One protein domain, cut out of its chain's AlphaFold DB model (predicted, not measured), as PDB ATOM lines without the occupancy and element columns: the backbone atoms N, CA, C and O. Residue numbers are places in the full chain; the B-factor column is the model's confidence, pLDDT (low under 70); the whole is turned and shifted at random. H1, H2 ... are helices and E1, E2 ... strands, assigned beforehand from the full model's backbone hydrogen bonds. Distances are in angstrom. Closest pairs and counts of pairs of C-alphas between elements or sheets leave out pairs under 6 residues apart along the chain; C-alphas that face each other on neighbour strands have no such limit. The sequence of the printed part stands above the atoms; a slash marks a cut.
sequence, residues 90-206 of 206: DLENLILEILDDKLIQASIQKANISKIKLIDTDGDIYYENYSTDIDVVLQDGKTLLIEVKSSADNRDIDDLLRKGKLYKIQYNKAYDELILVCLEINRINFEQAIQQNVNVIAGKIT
ATOM      1  N   ASP A  90     313.497 253.120 125.511       69.88
ATOM      2  CA  ASP A  90     313.140 253.374 124.107       69.88
ATOM      3  C   ASP A  90     313.960 254.506 123.467       69.88
ATOM      4  O   ASP A  90     314.314 254.436 122.289       69.88
ATOM      5  N   LEU A  91     314.297 255.549 124.235       74.19
ATOM      6  CA  LEU A  91     315.083 256.671 123.714       74.19
ATOM      7  C   LEU A  91     316.559 256.300 123.568       74.19
ATOM      8  O   LEU A  91     317.190 256.677 122.582       74.19
ATOM      9  N   GLU A  92     317.099 255.550 124.525       81.62
ATOM     10  CA  GLU A  92     318.460 255.018 124.442       81.62
ATOM     11  C   GLU A  92     318.601 254.133 123.200       81.62
ATOM     12  O   GLU A  92     319.503 254.347 122.394       81.62
ATOM     13  N   ASN A  93     317.641 253.230 122.967       82.88
ATOM     14  CA  ASN A  93     317.612 252.381 121.777       82.88
ATOM     15  C   ASN A  93     317.576 253.173 120.467       82.88
ATOM     16  O   ASN A  93     318.279 252.802 119.524       82.88
ATOM     17  N   LEU A  94     316.801 254.261 120.411       81.81
ATOM     18  CA  LEU A  94     316.753 255.144 119.247       81.81
ATOM     19  C   LEU A  94     318.080 255.886 119.037       81.81
ATOM     20  O   LEU A  94     318.532 256.027 117.905       81.81
ATOM     21  N   ILE A  95     318.718 256.373 120.103       87.31
ATOM     22  CA  ILE A  95     320.027 257.036 120.004       87.31
ATOM     23  C   ILE A  95     321.079 256.046 119.496       87.31
ATOM     24  O   ILE A  95     321.856 256.396 118.608       87.31
ATOM     25  N   LEU A  96     321.067 254.811 120.007       89.31
ATOM     26  CA  LEU A  96     321.931 253.735 119.527       89.31
ATOM     27  C   LEU A  96     321.667 253.416 118.044       89.31
ATOM     28  O   LEU A  96     322.622 253.196 117.312       89.31
ATOM     29  N   GLU A  97     320.413 253.457 117.574       87.12
ATOM     30  CA  GLU A  97     320.082 253.302 116.141       87.12
ATOM     31  C   GLU A  97     320.590 254.459 115.287       87.12
ATOM     32  O   GLU A  97     321.162 254.244 114.223       87.12
ATOM     33  N   ILE A  98     320.405 255.698 115.745       86.75
ATOM     34  CA  ILE A  98     320.859 256.888 115.017       86.75
ATOM     35  C   ILE A  98     322.387 256.904 114.886       86.75
ATOM     36  O   ILE A  98     322.918 257.423 113.904       86.75
ATOM     37  N   LEU A  99     323.096 256.377 115.884       92.69
ATOM     38  CA  LEU A  99     324.554 256.380 115.947       92.69
ATOM     39  C   LEU A  99     325.178 255.025 115.584       92.69
ATOM     40  O   LEU A  99     326.380 254.867 115.796       92.69
ATOM     41  N   ASP A 100     324.418 254.090 115.005       91.38
ATOM     42  CA  ASP A 100     324.871 252.717 114.731       91.38
ATOM     43  C   ASP A 100     326.151 252.688 113.882       91.38
ATOM     44  O   ASP A 100     327.140 252.069 114.269       91.38
ATOM     45  N   ASP A 101     326.217 253.491 112.815       91.12
ATOM     46  CA  ASP A 101     327.425 253.626 111.987       91.12
ATOM     47  C   ASP A 101     328.659 254.056 112.802       91.12
ATOM     48  O   ASP A 101     329.773 253.590 112.560       91.12
ATOM     49  N   LYS A 102     328.477 254.952 113.781       95.00
ATOM     50  CA  LYS A 102     329.571 255.427 114.642       95.00
ATOM     51  C   LYS A 102     329.957 254.389 115.692       95.00
ATOM     52  O   LYS A 102     331.141 254.268 115.999       95.00
ATOM     53  N   LEU A 103     328.990 253.640 116.221       94.00
ATOM     54  CA  LEU A 103     329.244 252.513 117.117       94.00
ATOM     55  C   LEU A 103     330.045 251.426 116.388       94.00
ATOM     56  O   LEU A 103     331.080 251.000 116.891       94.00
ATOM     57  N   ILE A 104     329.656 251.074 115.158       93.00
ATOM     58  CA  ILE A 104     330.374 250.110 114.310       93.00
ATOM     59  C   ILE A 104     331.805 250.581 114.029       93.00
ATOM     60  O   ILE A 104     332.740 249.788 114.131       93.00
ATOM     61  N   GLN A 105     332.013 251.870 113.731       93.56
ATOM     62  CA  GLN A 105     333.358 252.444 113.571       93.56
ATOM     63  C   GLN A 105     334.198 252.338 114.852       93.56
ATOM     64  O   GLN A 105     335.406 252.112 114.777       93.56
ATOM     65  N   ALA A 106     333.564 252.447 116.020       91.25
ATOM     66  CA  ALA A 106     334.179 252.203 117.322       91.25
ATOM     67  C   ALA A 106     334.273 250.705 117.683       91.25
ATOM     68  O   ALA A 106     334.649 250.368 118.800       91.25
ATOM     69  N   SER A 107     333.962 249.800 116.746       91.75
ATOM     70  CA  SER A 107     333.927 248.345 116.947       91.75
ATOM     71  C   SER A 107     332.927 247.879 118.012       91.75
ATOM     72  O   SER A 107     333.114 246.820 118.599       91.75
ATOM     73  N   ILE A 108     331.852 248.635 118.243       92.88
ATOM     74  CA  ILE A 108     330.778 248.313 119.188       92.88
ATOM     75  C   ILE A 108     329.542 247.891 118.400       92.88
ATOM     76  O   ILE A 108     328.976 248.676 117.644       92.88
ATOM     77  N   GLN A 109     329.093 246.652 118.595       89.62
ATOM     78  CA  GLN A 109     327.836 246.175 118.016       89.62
ATOM     79  C   GLN A 109     326.692 246.401 119.003       89.62
ATOM     80  O   GLN A 109     326.739 245.886 120.122       89.62
ATOM     81  N   LYS A 110     325.629 247.098 118.578       86.12
ATOM     82  CA  LYS A 110     324.439 247.361 119.409       86.12
ATOM     83  C   LYS A 110     323.874 246.089 120.055       86.12
ATOM     84  O   LYS A 110     323.490 246.113 121.218       86.12
ATOM     85  N   ALA A 111     323.857 244.972 119.326       85.12
ATOM     86  CA  ALA A 111     323.338 243.689 119.810       85.12
ATOM     87  C   ALA A 111     324.076 243.132 121.046       85.12
ATOM     88  O   ALA A 111     323.517 242.307 121.764       85.12
ATOM     89  N   ASN A 112     325.307 243.588 121.298       89.50
ATOM     90  CA  ASN A 112     326.131 243.152 122.426       89.50
ATOM     91  C   ASN A 112     326.006 244.076 123.645       89.50
ATOM     92  O   ASN A 112     326.655 243.831 124.664       89.50
ATOM     93  N   ILE A 113     325.211 245.146 123.546       91.31
ATOM     94  CA  ILE A 113     324.972 246.077 124.644       91.31
ATOM     95  C   ILE A 113     323.947 245.457 125.593       91.31
ATOM     96  O   ILE A 113     322.836 245.105 125.198       91.31
ATOM     97  N   SER A 114     324.327 245.326 126.861       91.81
ATOM     98  CA  SER A 114     323.487 244.760 127.913       91.81
ATOM     99  C   SER A 114     323.409 245.703 129.106       91.81
ATOM    100  O   SER A 114     324.430 246.138 129.629       91.81
ATOM    101  N   LYS A 115     322.192 246.013 129.553       92.25
ATOM    102  CA  LYS A 115     321.978 246.890 130.703       92.25
ATOM    103  C   LYS A 115     322.096 246.107 132.005       92.25
ATOM    104  O   LYS A 115     321.451 245.071 132.173       92.25
ATOM    105  N   ILE A 116     322.884 246.620 132.942       94.25
ATOM    106  CA  ILE A 116     323.025 246.057 134.289       94.25
ATOM    107  C   ILE A 116     322.604 247.074 135.344       94.25
ATOM    108  O   ILE A 116     322.663 248.282 135.126       94.25
ATOM    109  N   LYS A 117     322.203 246.575 136.513       94.81
ATOM    110  CA  LYS A 117     321.816 247.404 137.654       94.81
ATOM    111  C   LYS A 117     322.996 247.591 138.604       94.81
ATOM    112  O   LYS A 117     323.615 246.612 139.021       94.81
ATOM    113  N   LEU A 118     323.244 248.833 138.991       96.31
ATOM    114  CA  LEU A 118     324.188 249.201 140.036       96.31
ATOM    115  C   LEU A 118     323.430 249.650 141.290       96.31
ATOM    116  O   LEU A 118     322.453 250.391 141.195       96.31
ATOM    117  N   ILE A 119     323.856 249.183 142.457       96.81
ATOM    118  CA  ILE A 119     323.280 249.519 143.756       96.81
ATOM    119  C   ILE A 119     324.432 249.820 144.709       96.81
ATOM    120  O   ILE A 119     325.250 248.949 144.990       96.81
ATOM    121  N   ASP A 120     324.475 251.050 145.202       97.19
ATOM    122  CA  ASP A 120     325.402 251.472 146.245       97.19
ATOM    123  C   ASP A 120     324.759 251.218 147.608       97.19
ATOM    124  O   ASP A 120     324.016 252.049 148.126       97.19
ATOM    125  N   THR A 121     324.947 250.009 148.137       95.75
ATOM    126  CA  THR A 121     324.329 249.583 149.399       95.75
ATOM    127  C   THR A 121     324.822 250.393 150.586       95.75
ATOM    128  O   THR A 121     324.017 250.737 151.440       95.75
ATOM    129  N   ASP A 122     326.108 250.731 150.604       95.94
ATOM    130  CA  ASP A 122     326.786 251.332 151.755       95.94
ATOM    131  C   ASP A 122     326.985 252.852 151.608       95.94
ATOM    132  O   ASP A 122     327.265 253.543 152.587       95.94
ATOM    133  N   GLY A 123     326.778 253.399 150.405       95.00
ATOM    134  CA  GLY A 123     326.930 254.825 150.118       95.00
ATOM    135  C   GLY A 123     328.387 255.259 149.934       95.00
ATOM    136  O   GLY A 123     328.759 256.366 150.329       95.00
ATOM    137  N   ASP A 124     329.230 254.396 149.359       94.69
ATOM    138  CA  ASP A 124     330.658 254.680 149.151       94.69
ATOM    139  C   ASP A 124     330.897 255.707 148.030       94.69
ATOM    140  O   ASP A 124     331.874 256.465 148.050       94.69
ATOM    141  N   ILE A 125     330.021 255.727 147.021       96.94
ATOM    142  CA  ILE A 125     330.100 256.607 145.846       96.94
ATOM    143  C   ILE A 125     328.923 257.590 145.808       96.94
ATOM    144  O   ILE A 125     329.097 258.771 145.485       96.94
ATOM    145  N   TYR A 126     327.727 257.096 146.111       96.12
ATOM    146  CA  TYR A 126     326.464 257.825 146.175       96.12
ATOM    147  C   TYR A 126     325.895 257.773 147.603       96.12
ATOM    148  O   TYR A 126     326.612 257.481 148.549       96.12
ATOM    149  N   TYR A 127     324.618 258.114 147.797       95.25
ATOM    150  CA  TYR A 127     323.968 257.908 149.093       95.25
ATOM    151  C   TYR A 127     323.568 256.439 149.287       95.25
ATOM    152  O   TYR A 127     323.396 255.702 148.319       95.25
ATOM    153  N   GLU A 128     323.394 256.027 150.540       96.38
ATOM    154  CA  GLU A 128     323.032 254.657 150.911       96.38
ATOM    155  C   GLU A 128     321.783 254.161 150.158       96.38
ATOM    156  O   GLU A 128     320.760 254.851 150.078       96.38
ATOM    157  N   ASN A 129     321.857 252.945 149.620       95.00
ATOM    158  CA  ASN A 129     320.841 252.305 148.783       95.00
ATOM    159  C   ASN A 129     320.532 253.040 147.462       95.00
ATOM    160  O   ASN A 129     319.464 252.835 146.869       95.00
ATOM    161  N   TYR A 130     321.446 253.882 146.964       96.56
ATOM    162  CA  TYR A 130     321.308 254.487 145.639       96.56
ATOM    163  C   TYR A 130     321.293 253.405 144.557       96.56
ATOM    164  O   TYR A 130     322.168 252.547 144.510       96.56
ATOM    165  N   SER A 131     320.312 253.458 143.657       95.19
ATOM    166  CA  SER A 131     320.180 252.521 142.545       95.19
ATOM    167  C   SER A 131     320.283 253.264 141.223       95.19
ATOM    168  O   SER A 131     319.582 254.248 141.004       95.19
ATOM    169  N   THR A 132     321.078 252.722 140.312       94.31
ATOM    170  CA  THR A 132     321.228 253.208 138.942       94.31
ATOM    171  C   THR A 132     321.477 252.039 137.991       94.31
ATOM    172  O   THR A 132     321.431 250.872 138.387       94.31
ATOM    173  N   ASP A 133     321.699 252.335 136.727       93.88
ATOM    174  CA  ASP A 133     321.950 251.376 135.666       93.88
ATOM    175  C   ASP A 133     323.052 251.882 134.740       93.88
ATOM    176  O   ASP A 133     323.336 253.079 134.683       93.88
ATOM    177  N   ILE A 134     323.711 250.947 134.063       95.31
ATOM    178  CA  ILE A 134     324.727 251.244 133.059       95.31
ATOM    179  C   ILE A 134     324.687 250.186 131.962       95.31
ATOM    180  O   ILE A 134     324.415 249.011 132.232       95.31
ATOM    181  N   ASP A 135     324.968 250.599 130.733       94.88
ATOM    182  CA  ASP A 135     325.090 249.691 129.604       94.88
ATOM    183  C   ASP A 135     326.502 249.094 129.561       94.88
ATOM    184  O   ASP A 135     327.499 249.776 129.793       94.88
ATOM    185  N   VAL A 136     326.607 247.798 129.282       93.56
ATOM    186  CA  VAL A 136     327.870 247.053 129.294       93.56
ATOM    187  C   VAL A 136     328.024 246.259 128.016       93.56
ATOM    188  O   VAL A 136     327.118 245.524 127.612       93.56
ATOM    189  N   VAL A 137     329.212 246.361 127.428       93.88
ATOM    190  CA  VAL A 137     329.643 245.550 126.289       93.88
ATOM    191  C   VAL A 137     330.830 244.697 126.713       93.88
ATOM    192  O   VAL A 137     331.828 245.208 127.224       93.88
ATOM    193  N   LEU A 138     330.719 243.388 126.486       89.94
ATOM    194  CA  LEU A 138     331.815 242.434 126.631       89.94
ATOM    195  C   LEU A 138     332.250 241.991 125.237       89.94
ATOM    196  O   LEU A 138     331.538 241.235 124.579       89.94
ATOM    197  N   GLN A 139     333.404 242.466 124.779       83.25
ATOM    198  CA  GLN A 139     333.891 242.173 123.433       83.25
ATOM    199  C   GLN A 139     335.412 242.048 123.431       83.25
ATOM    200  O   GLN A 139     336.105 242.863 124.031       83.25
ATOM    201  N   ASP A 140     335.933 241.001 122.787       85.25
ATOM    202  CA  ASP A 140     337.375 240.732 122.673       85.25
ATOM    203  C   ASP A 140     338.118 240.721 124.025       85.25
ATOM    204  O   ASP A 140     339.268 241.136 124.140       85.25
ATOM    205  N   GLY A 141     337.437 240.267 125.082       84.25
ATOM    206  CA  GLY A 141     337.960 240.258 126.452       84.25
ATOM    207  C   GLY A 141     337.933 241.617 127.159       84.25
ATOM    208  O   GLY A 141     338.198 241.660 128.360       84.25
ATOM    209  N   LYS A 142     337.554 242.695 126.462       92.19
ATOM    210  CA  LYS A 142     337.357 244.023 127.042       92.19
ATOM    211  C   LYS A 142     335.955 244.188 127.616       92.19
ATOM    212  O   LYS A 142     334.975 243.664 127.086       92.19
ATOM    213  N   THR A 143     335.869 244.946 128.698       96.00
ATOM    214  CA  THR A 143     334.631 245.394 129.335       96.00
ATOM    215  C   THR A 143     334.500 246.899 129.136       96.00
ATOM    216  O   THR A 143     335.255 247.672 129.726       96.00
ATOM    217  N   LEU A 144     333.539 247.310 128.312       97.50
ATOM    218  CA  LEU A 144     333.226 248.717 128.059       97.50
ATOM    219  C   LEU A 144     331.968 249.081 128.841       97.50
ATOM    220  O   LEU A 144     330.977 248.348 128.777       97.50
ATOM    221  N   LEU A 145     332.005 250.198 129.563       98.00
ATOM    222  CA  LEU A 145     330.829 250.751 130.227       98.00
ATOM    223  C   LEU A 145     330.337 251.959 129.436       98.00
ATOM    224  O   LEU A 145     331.116 252.864 129.136       98.00
ATOM    225  N   ILE A 146     329.056 251.956 129.095       97.06
ATOM    226  CA  ILE A 146     328.444 252.913 128.185       97.06
ATOM    227  C   ILE A 146     327.315 253.648 128.906       97.06
ATOM    228  O   ILE A 146     326.481 253.035 129.566       97.06
ATOM    229  N   GLU A 147     327.281 254.969 128.757       95.56
ATOM    230  CA  GLU A 147     326.119 255.790 129.102       95.56
ATOM    231  C   GLU A 147     325.569 256.436 127.830       95.56
ATOM    232  O   GLU A 147     326.319 257.045 127.060       95.56
ATOM    233  N   VAL A 148     324.258 256.334 127.621       93.00
ATOM    234  CA  VAL A 148     323.573 256.910 126.460       93.00
ATOM    235  C   VAL A 148     322.771 258.143 126.878       93.00
ATOM    236  O   VAL A 148     321.905 258.073 127.748       93.00
ATOM    237  N   LYS A 149     323.024 259.291 126.238       90.62
ATOM    238  CA  LYS A 149     322.321 260.561 126.501       90.62
ATOM    239  C   LYS A 149     321.880 261.247 125.214       90.62
ATOM    240  O   LYS A 149     322.589 261.259 124.217       90.62
ATOM    241  N   SER A 150     320.722 261.901 125.216       87.25
ATOM    242  CA  SER A 150     320.303 262.724 124.069       87.25
ATOM    243  C   SER A 150     321.222 263.938 123.877       87.25
ATOM    244  O   SER A 150     321.601 264.266 122.754       87.25
ATOM    245  N   SER A 151     321.637 264.561 124.975       90.31
ATOM    246  CA  SER A 151     322.686 265.575 125.044       90.31
ATOM    247  C   SER A 151     323.509 265.355 126.299       90.31
ATOM    248  O   SER A 151     322.920 264.982 127.311       90.31
ATOM    249  N   ALA A 152     324.810 265.628 126.253       92.62
ATOM    250  CA  ALA A 152     325.672 265.438 127.411       92.62
ATOM    251  C   ALA A 152     326.368 266.722 127.877       92.62
ATOM    252  O   ALA A 152     326.785 267.564 127.072       92.62
ATOM    253  N   ASP A 153     326.521 266.845 129.192       95.19
ATOM    254  CA  ASP A 153     327.308 267.878 129.848       95.19
ATOM    255  C   ASP A 153     328.273 267.330 130.913       95.19
ATOM    256  O   ASP A 153     328.480 266.125 131.049       95.19
ATOM    257  N   ASN A 154     328.933 268.229 131.644       95.81
ATOM    258  CA  ASN A 154     329.917 267.870 132.661       95.81
ATOM    259  C   ASN A 154     329.344 267.039 133.821       95.81
ATOM    260  O   ASN A 154     330.094 266.303 134.459       95.81
ATOM    261  N   ARG A 155     328.037 267.128 134.092       95.94
ATOM    262  CA  ARG A 155     327.366 266.319 135.117       95.94
ATOM    263  C   ARG A 155     327.199 264.882 134.646       95.94
ATOM    264  O   ARG A 155     327.403 263.977 135.443       95.94
ATOM    265  N   ASP A 156     326.889 264.676 133.367       96.06
ATOM    266  CA  ASP A 156     326.801 263.332 132.778       96.06
ATOM    267  C   ASP A 156     328.171 262.638 132.768       96.06
ATOM    268  O   ASP A 156     328.269 261.435 133.001       96.06
ATOM    269  N   ILE A 157     329.245 263.404 132.548       97.88
ATOM    270  CA  ILE A 157     330.625 262.901 132.623       97.88
ATOM    271  C   ILE A 157     330.966 262.474 134.060       97.88
ATOM    272  O   ILE A 157     331.474 261.370 134.262       97.88
ATOM    273  N   ASP A 158     330.678 263.320 135.059       98.06
ATOM    274  CA  ASP A 158     330.890 262.980 136.475       98.06
ATOM    275  C   ASP A 158     330.064 261.759 136.898       98.06
ATOM    276  O   ASP A 158     330.577 260.864 137.572       98.06
ATOM    277  N   ASP A 159     328.807 261.678 136.457       97.38
ATOM    278  CA  ASP A 159     327.940 260.543 136.755       97.38
ATOM    279  C   ASP A 159     328.482 259.238 136.155       97.38
ATOM    280  O   ASP A 159     328.617 258.249 136.872       97.38
ATOM    281  N   LEU A 160     328.918 259.233 134.890       98.25
ATOM    282  CA  LEU A 160     329.535 258.052 134.274       98.25
ATOM    283  C   LEU A 160     330.814 257.612 135.012       98.25
ATOM    284  O   LEU A 160     331.029 256.417 135.238       98.25
ATOM    285  N   LEU A 161     331.646 258.556 135.460       98.44
ATOM    286  CA  LEU A 161     332.830 258.247 136.271       98.44
ATOM    287  C   LEU A 161     332.450 257.583 137.604       98.44
ATOM    288  O   LEU A 161     333.097 256.615 138.022       98.44
ATOM    289  N   ARG A 162     331.406 258.080 138.273       98.25
ATOM    290  CA  ARG A 162     330.883 257.498 139.518       98.25
ATOM    291  C   ARG A 162     330.279 256.118 139.289       98.25
ATOM    292  O   ARG A 162     330.644 255.193 140.014       98.25
ATOM    293  N   LYS A 163     329.468 255.931 138.244       98.19
ATOM    294  CA  LYS A 163     328.952 254.611 137.849       98.19
ATOM    295  C   LYS A 163     330.083 253.619 137.593       98.19
ATOM    296  O   LYS A 163     330.019 252.489 138.065       98.19
ATOM    297  N   GLY A 164     331.164 254.043 136.935       97.94
ATOM    298  CA  GLY A 164     332.357 253.216 136.761       97.94
ATOM    299  C   GLY A 164     332.994 252.796 138.093       97.94
ATOM    300  O   GLY A 164     333.356 251.631 138.271       97.94
ATOM    301  N   LYS A 165     333.129 253.713 139.059       98.00
ATOM    302  CA  LYS A 165     333.640 253.374 140.403       98.00
ATOM    303  C   LYS A 165     332.724 252.377 141.116       98.00
ATOM    304  O   LYS A 165     333.217 251.381 141.638       98.00
ATOM    305  N   LEU A 166     331.412 252.606 141.070       98.00
ATOM    306  CA  LEU A 166     330.419 251.722 141.675       98.00
ATOM    307  C   LEU A 166     330.428 250.327 141.031       98.00
ATOM    308  O   LEU A 166     330.415 249.329 141.743       98.00
ATOM    309  N   TYR A 167     330.559 250.241 139.703       97.81
ATOM    310  CA  TYR A 167     330.738 248.971 138.991       97.81
ATOM    311  C   TYR A 167     331.926 248.172 139.538       97.81
ATOM    312  O   TYR A 167     331.795 246.977 139.814       97.81
ATOM    313  N   LYS A 168     333.078 248.831 139.734       97.12
ATOM    314  CA  LYS A 168     334.287 248.180 140.260       97.12
ATOM    315  C   LYS A 168     334.069 247.610 141.657       97.12
ATOM    316  O   LYS A 168     334.522 246.500 141.907       97.12
ATOM    317  N   ILE A 169     333.387 248.348 142.533       95.75
ATOM    318  CA  ILE A 169     333.085 247.912 143.904       95.75
ATOM    319  C   ILE A 169     332.105 246.737 143.875       95.75
ATOM    320  O   ILE A 169     332.416 245.659 144.376       95.75
ATOM    321  N   GLN A 170     330.954 246.912 143.220       96.62
ATOM    322  CA  GLN A 170     329.862 245.940 143.246       96.62
ATOM    323  C   GLN A 170     330.227 244.602 142.591       96.62
ATOM    324  O   GLN A 170     329.816 243.549 143.073       96.62
ATOM    325  N   TYR A 171     330.985 244.622 141.491       94.88
ATOM    326  CA  TYR A 171     331.362 243.405 140.763       94.88
ATOM    327  C   TYR A 171     332.783 242.924 141.060       94.88
ATOM    328  O   TYR A 171     333.188 241.891 140.527       94.88
ATOM    329  N   ASN A 172     333.548 243.662 141.871       94.88
ATOM    330  CA  ASN A 172     334.969 243.416 142.125       94.88
ATOM    331  C   ASN A 172     335.767 243.154 140.827       94.88
ATOM    332  O   ASN A 172     336.584 242.234 140.739       94.88
ATOM    333  N   LYS A 173     335.468 243.928 139.776       93.38
ATOM    334  CA  LYS A 173     335.992 243.730 138.417       93.38
ATOM    335  C   LYS A 173     336.397 245.063 137.794       93.38
ATOM    336  O   LYS A 173     335.670 246.049 137.887       93.38
ATOM    337  N   ALA A 174     337.550 245.092 137.128       94.69
ATOM    338  CA  ALA A 174     337.957 246.240 136.324       94.69
ATOM    339  C   ALA A 174     337.150 246.336 135.015       94.69
ATOM    340  O   ALA A 174     336.645 245.338 134.500       94.69
ATOM    341  N   TYR A 175     337.067 247.550 134.480       96.50
ATOM    342  CA  TYR A 175     336.614 247.835 133.123       96.50
ATOM    343  C   TYR A 175     337.761 248.487 132.350       96.50
ATOM    344  O   TYR A 175     338.673 249.052 132.964       96.50
ATOM    345  N   ASP A 176     337.692 248.424 131.026       96.94
ATOM    346  CA  ASP A 176     338.735 248.926 130.136       96.94
ATOM    347  C   ASP A 176     338.458 250.362 129.695       96.94
ATOM    348  O   ASP A 176     339.369 251.185 129.680       96.94
ATOM    349  N   GLU A 177     337.200 250.687 129.375       97.06
ATOM    350  CA  GLU A 177     336.836 252.000 128.835       97.06
ATOM    351  C   GLU A 177     335.479 252.479 129.365       97.06
ATOM    352  O   GLU A 177     334.550 251.689 129.557       97.06
ATOM    353  N   LEU A 178     335.376 253.794 129.572       98.31
ATOM    354  CA  LEU A 178     334.114 254.506 129.759       98.31
ATOM    355  C   LEU A 178     333.760 255.207 128.455       98.31
ATOM    356  O   LEU A 178     334.592 255.928 127.901       98.31
ATOM    357  N   ILE A 179     332.531 255.020 127.986       98.12
ATOM    358  CA  ILE A 179     332.062 255.577 126.722       98.12
ATOM    359  C   ILE A 179     330.763 256.337 126.955       98.12
ATOM    360  O   ILE A 179     329.769 255.794 127.424       98.12
ATOM    361  N   LEU A 180     330.760 257.606 126.579       97.94
ATOM    362  CA  LEU A 180     329.578 258.447 126.564       97.94
ATOM    363  C   LEU A 180     329.061 258.550 125.126       97.94
ATOM    364  O   LEU A 180     329.714 259.121 124.249       97.94
ATOM    365  N   VAL A 181     327.879 257.998 124.876       97.25
ATOM    366  CA  VAL A 181     327.206 258.044 123.575       97.25
ATOM    367  C   VAL A 181     326.154 259.143 123.617       97.25
ATOM    368  O   VAL A 181     325.252 259.108 124.452       97.25
ATOM    369  N   CYS A 182     326.240 260.131 122.721       94.62
ATOM    370  CA  CYS A 182     325.252 261.206 122.692       94.62
ATOM    371  C   CYS A 182     324.976 261.805 121.314       94.62
ATOM    372  O   CYS A 182     325.814 261.771 120.416       94.62
ATOM    373  N   LEU A 183     323.788 262.392 121.114       90.50
ATOM    374  CA  LEU A 183     323.494 263.083 119.851       90.50
ATOM    375  C   LEU A 183     324.217 264.432 119.769       90.50
ATOM    376  O   LEU A 183     324.651 264.818 118.684       90.50
ATOM    377  N   GLU A 184     324.339 265.145 120.891       92.12
ATOM    378  CA  GLU A 184     324.970 266.465 120.951       92.12
ATOM    379  C   GLU A 184     325.764 266.688 122.247       92.12
ATOM    380  O   GLU A 184     325.289 266.388 123.340       92.12
ATOM    381  N   ILE A 185     326.951 267.277 122.116       95.31
ATOM    382  CA  ILE A 185     327.784 267.757 123.223       95.31
ATOM    383  C   ILE A 185     328.512 269.025 122.770       95.31
ATOM    384  O   ILE A 185     328.967 269.101 121.630       95.31
ATOM    385  N   ASN A 186     328.619 270.036 123.632       96.94
ATOM    386  CA  ASN A 186     329.406 271.224 123.289       96.94
ATOM    387  C   ASN A 186     330.913 270.926 123.370       96.94
ATOM    388  O   ASN A 186     331.347 270.006 124.067       96.94
ATOM    389  N   ARG A 187     331.728 271.726 122.683       97.94
ATOM    390  CA  ARG A 187     333.173 271.506 122.587       97.94
ATOM    391  C   ARG A 187     333.890 271.501 123.939       97.94
ATOM    392  O   ARG A 187     334.773 270.676 124.139       97.94
ATOM    393  N   ILE A 188     333.484 272.369 124.866       97.81
ATOM    394  CA  ILE A 188     334.095 272.469 126.201       97.81
ATOM    395  C   ILE A 188     333.894 271.162 126.978       97.81
ATOM    396  O   ILE A 188     334.850 270.596 127.500       97.81
ATOM    397  N   ASN A 189     332.664 270.650 127.014       98.00
ATOM    398  CA  ASN A 189     332.328 269.412 127.711       98.00
ATOM    399  C   ASN A 189     332.937 268.190 127.007       98.00
ATOM    400  O   ASN A 189     333.383 267.264 127.675       98.00
ATOM    401  N   PHE A 190     333.014 268.195 125.670       98.25
ATOM    402  CA  PHE A 190     333.704 267.147 124.914       98.25
ATOM    403  C   PHE A 190     335.182 267.056 125.311       98.25
ATOM    404  O   PHE A 190     335.672 265.976 125.631       98.25
ATOM    405  N   GLU A 191     335.888 268.187 125.340       98.00
ATOM    406  CA  GLU A 191     337.295 268.234 125.748       98.00
ATOM    407  C   GLU A 191     337.478 267.788 127.207       98.00
ATOM    408  O   GLU A 191     338.410 267.042 127.508       98.00
ATOM    409  N   GLN A 192     336.560 268.171 128.100       97.44
ATOM    410  CA  GLN A 192     336.561 267.711 129.492       97.44
ATOM    411  C   GLN A 192     336.369 266.195 129.616       97.44
ATOM    412  O   GLN A 192     337.060 265.573 130.420       97.44
ATOM    413  N   ALA A 193     335.481 265.587 128.823       98.12
ATOM    414  CA  ALA A 193     335.271 264.138 128.837       98.12
ATOM    415  C   ALA A 193     336.574 263.393 128.519       98.12
ATOM    416  O   ALA A 193     337.015 262.541 129.293       98.12
ATOM    417  N   ILE A 194     337.244 263.794 127.434       97.81
ATOM    418  CA  ILE A 194     338.512 263.192 127.009       97.81
ATOM    419  C   ILE A 194     339.592 263.361 128.089       97.81
ATOM    420  O   ILE A 194     340.308 262.409 128.390       97.81
ATOM    421  N   GLN A 195     339.682 264.534 128.729       97.75
ATOM    422  CA  GLN A 195     340.628 264.773 129.831       97.75
ATOM    423  C   GLN A 195     340.403 263.848 131.037       97.75
ATOM    424  O   GLN A 195     341.358 263.524 131.741       97.75
ATOM    425  N   GLN A 196     339.164 263.416 131.278       97.50
ATOM    426  CA  GLN A 196     338.814 262.483 132.352       97.50
ATOM    427  C   GLN A 196     338.904 261.003 131.929       97.50
ATOM    428  O   GLN A 196     338.499 260.129 132.692       97.50
ATOM    429  N   ASN A 197     339.459 260.704 130.747       97.38
ATOM    430  CA  ASN A 197     339.485 259.366 130.139       97.38
ATOM    431  C   ASN A 197     338.085 258.780 129.876       97.38
ATOM    432  O   ASN A 197     337.870 257.574 130.003       97.38
ATOM    433  N   VAL A 198     337.129 259.636 129.509       98.25
ATOM    434  CA  VAL A 198     335.816 259.227 129.004       98.25
ATOM    435  C   VAL A 198     335.809 259.408 127.490       98.25
ATOM    436  O   VAL A 198     335.862 260.532 126.991       98.25
ATOM    437  N   ASN A 199     335.734 258.300 126.754       97.69
ATOM    438  CA  ASN A 199     335.606 258.315 125.300       97.69
ATOM    439  C   ASN A 199     334.205 258.799 124.911       97.69
ATOM    440  O   ASN A 199     333.226 258.475 125.578       97.69
ATOM    441  N   VAL A 200     334.085 259.569 123.826       97.88
ATOM    442  CA  VAL A 200     332.798 260.151 123.415       97.88
ATOM    443  C   VAL A 200     332.452 259.766 121.983       97.88
ATOM    444  O   VAL A 200     333.198 260.062 121.050       97.88
ATOM    445  N   ILE A 201     331.270 259.178 121.801       97.81
ATOM    446  CA  ILE A 201     330.668 258.910 120.493       97.81
ATOM    447  C   ILE A 201     329.523 259.904 120.306       97.81
ATOM    448  O   ILE A 201     328.407 259.692 120.778       97.81
ATOM    449  N   ALA A 202     329.820 261.020 119.637       96.38
ATOM    450  CA  ALA A 202     328.876 262.120 119.457       96.38
ATOM    451  C   ALA A 202     328.302 262.174 118.035       96.38
ATOM    452  O   ALA A 202     329.045 262.086 117.052       96.38
ATOM    453  N   GLY A 203     326.997 262.415 117.906       91.94
ATOM    454  CA  GLY A 203     326.364 262.776 116.632       91.94
ATOM    455  C   GLY A 203     326.884 264.115 116.107       91.94
ATOM    456  O   GLY A 203     327.339 264.207 114.964       91.94
ATOM    457  N   LYS A 204     326.888 265.134 116.971       93.31
ATOM    458  CA  LYS A 204     327.363 266.490 116.696       93.31
ATOM    459  C   LYS A 204     328.141 267.047 117.890       93.31
ATOM    460  O   LYS A 204     327.698 266.919 119.027       93.31
ATOM    461  N   ILE A 205     329.256 267.721 117.610       95.81
ATOM    462  CA  ILE A 205     329.985 268.535 118.589       95.81
ATOM    463  C   ILE A 205     329.705 270.004 118.256       95.81
ATOM    464  O   ILE A 205     329.909 270.402 117.104       95.81
ATOM    465  N   THR A 206     329.164 270.768 119.210       90.38
ATOM    466  CA  THR A 206     328.744 272.171 119.020       90.38
ATOM    467  C   THR A 206     329.666 273.210 119.623       90.38
ATOM    468  O   THR A 206     330.392 272.902 120.594       90.38
TER     469      THR A 206
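What this domain is: This is residues 90 to 206 of the 206 residues of an uncharacterized protein of Candidatus Lokiarchaeota archaeon (UniProt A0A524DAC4). A strongly twisted five-stranded sheet curls round one long helix, H3, with the shorter H4 on the same face; H1 crosses the other face and H2 only grazes the sheet. The printed part has 117 residues with four named helices and five named strands, in the order H1 H2 E1 E2 E3 H3 E4 H4 E5. The sheet runs E1 E2 E3 E4 E5, mixed; the class is mixed, helices and strands. The whole is compact, with a radius of gyration of the C-alphas of 13.8 A and spans of 38 by 31 by 27 A.

Where its parts are: Find C-alpha 90 at (313.140, 253.374, 124.107), where H1 begins and runs to residue 98; H2 is residues 100 to 105. Then read E1, residues 113 to 120, 22.3 A; E2, residues 130 to 139, 28.3 A; and E3, residues 142 to 152, 24.4 A, which bends by 91 degrees at residue 149. H3, residues 154 to 171, 25.8 A, is followed by E4, residues 177 to 185, H4, residues 187 to 195, and E5, residues 198 to 205, ending at C-alpha 205 at (329.985, 268.535, 118.589).

How they stand to each other: E1, E2 and E3 form a meander, two antiparallel hairpins in a row: look for N 116 and O 134, 2.9 A, and N 144 and O 137, 2.9 A. E3, H3, E4 and E4, H4, E5 are right-handed strand-helix-strand units, parallel neighbours with a helix between; N 147 and O 179, and N 201 and O 180, are 2.9 A apart. In three layers, H3 and H4 are on one face, H1 on the opposite face at a height of 7.7 A. H3 touches H4 with residues 154 to 157 alone, closest at the C-alphas of Asn 154 and Asn 189, 5.7 A. Every O i to N i+4 pair is within hydrogen-bond range in H1, H2, H3 and H4.

The domain as a whole: The farthest C-alphas, of Asp 101 and Asp 122, are 39.8 A apart. The printed part has no cut and no long link; residue 90 alone is under 70 in pLDDT.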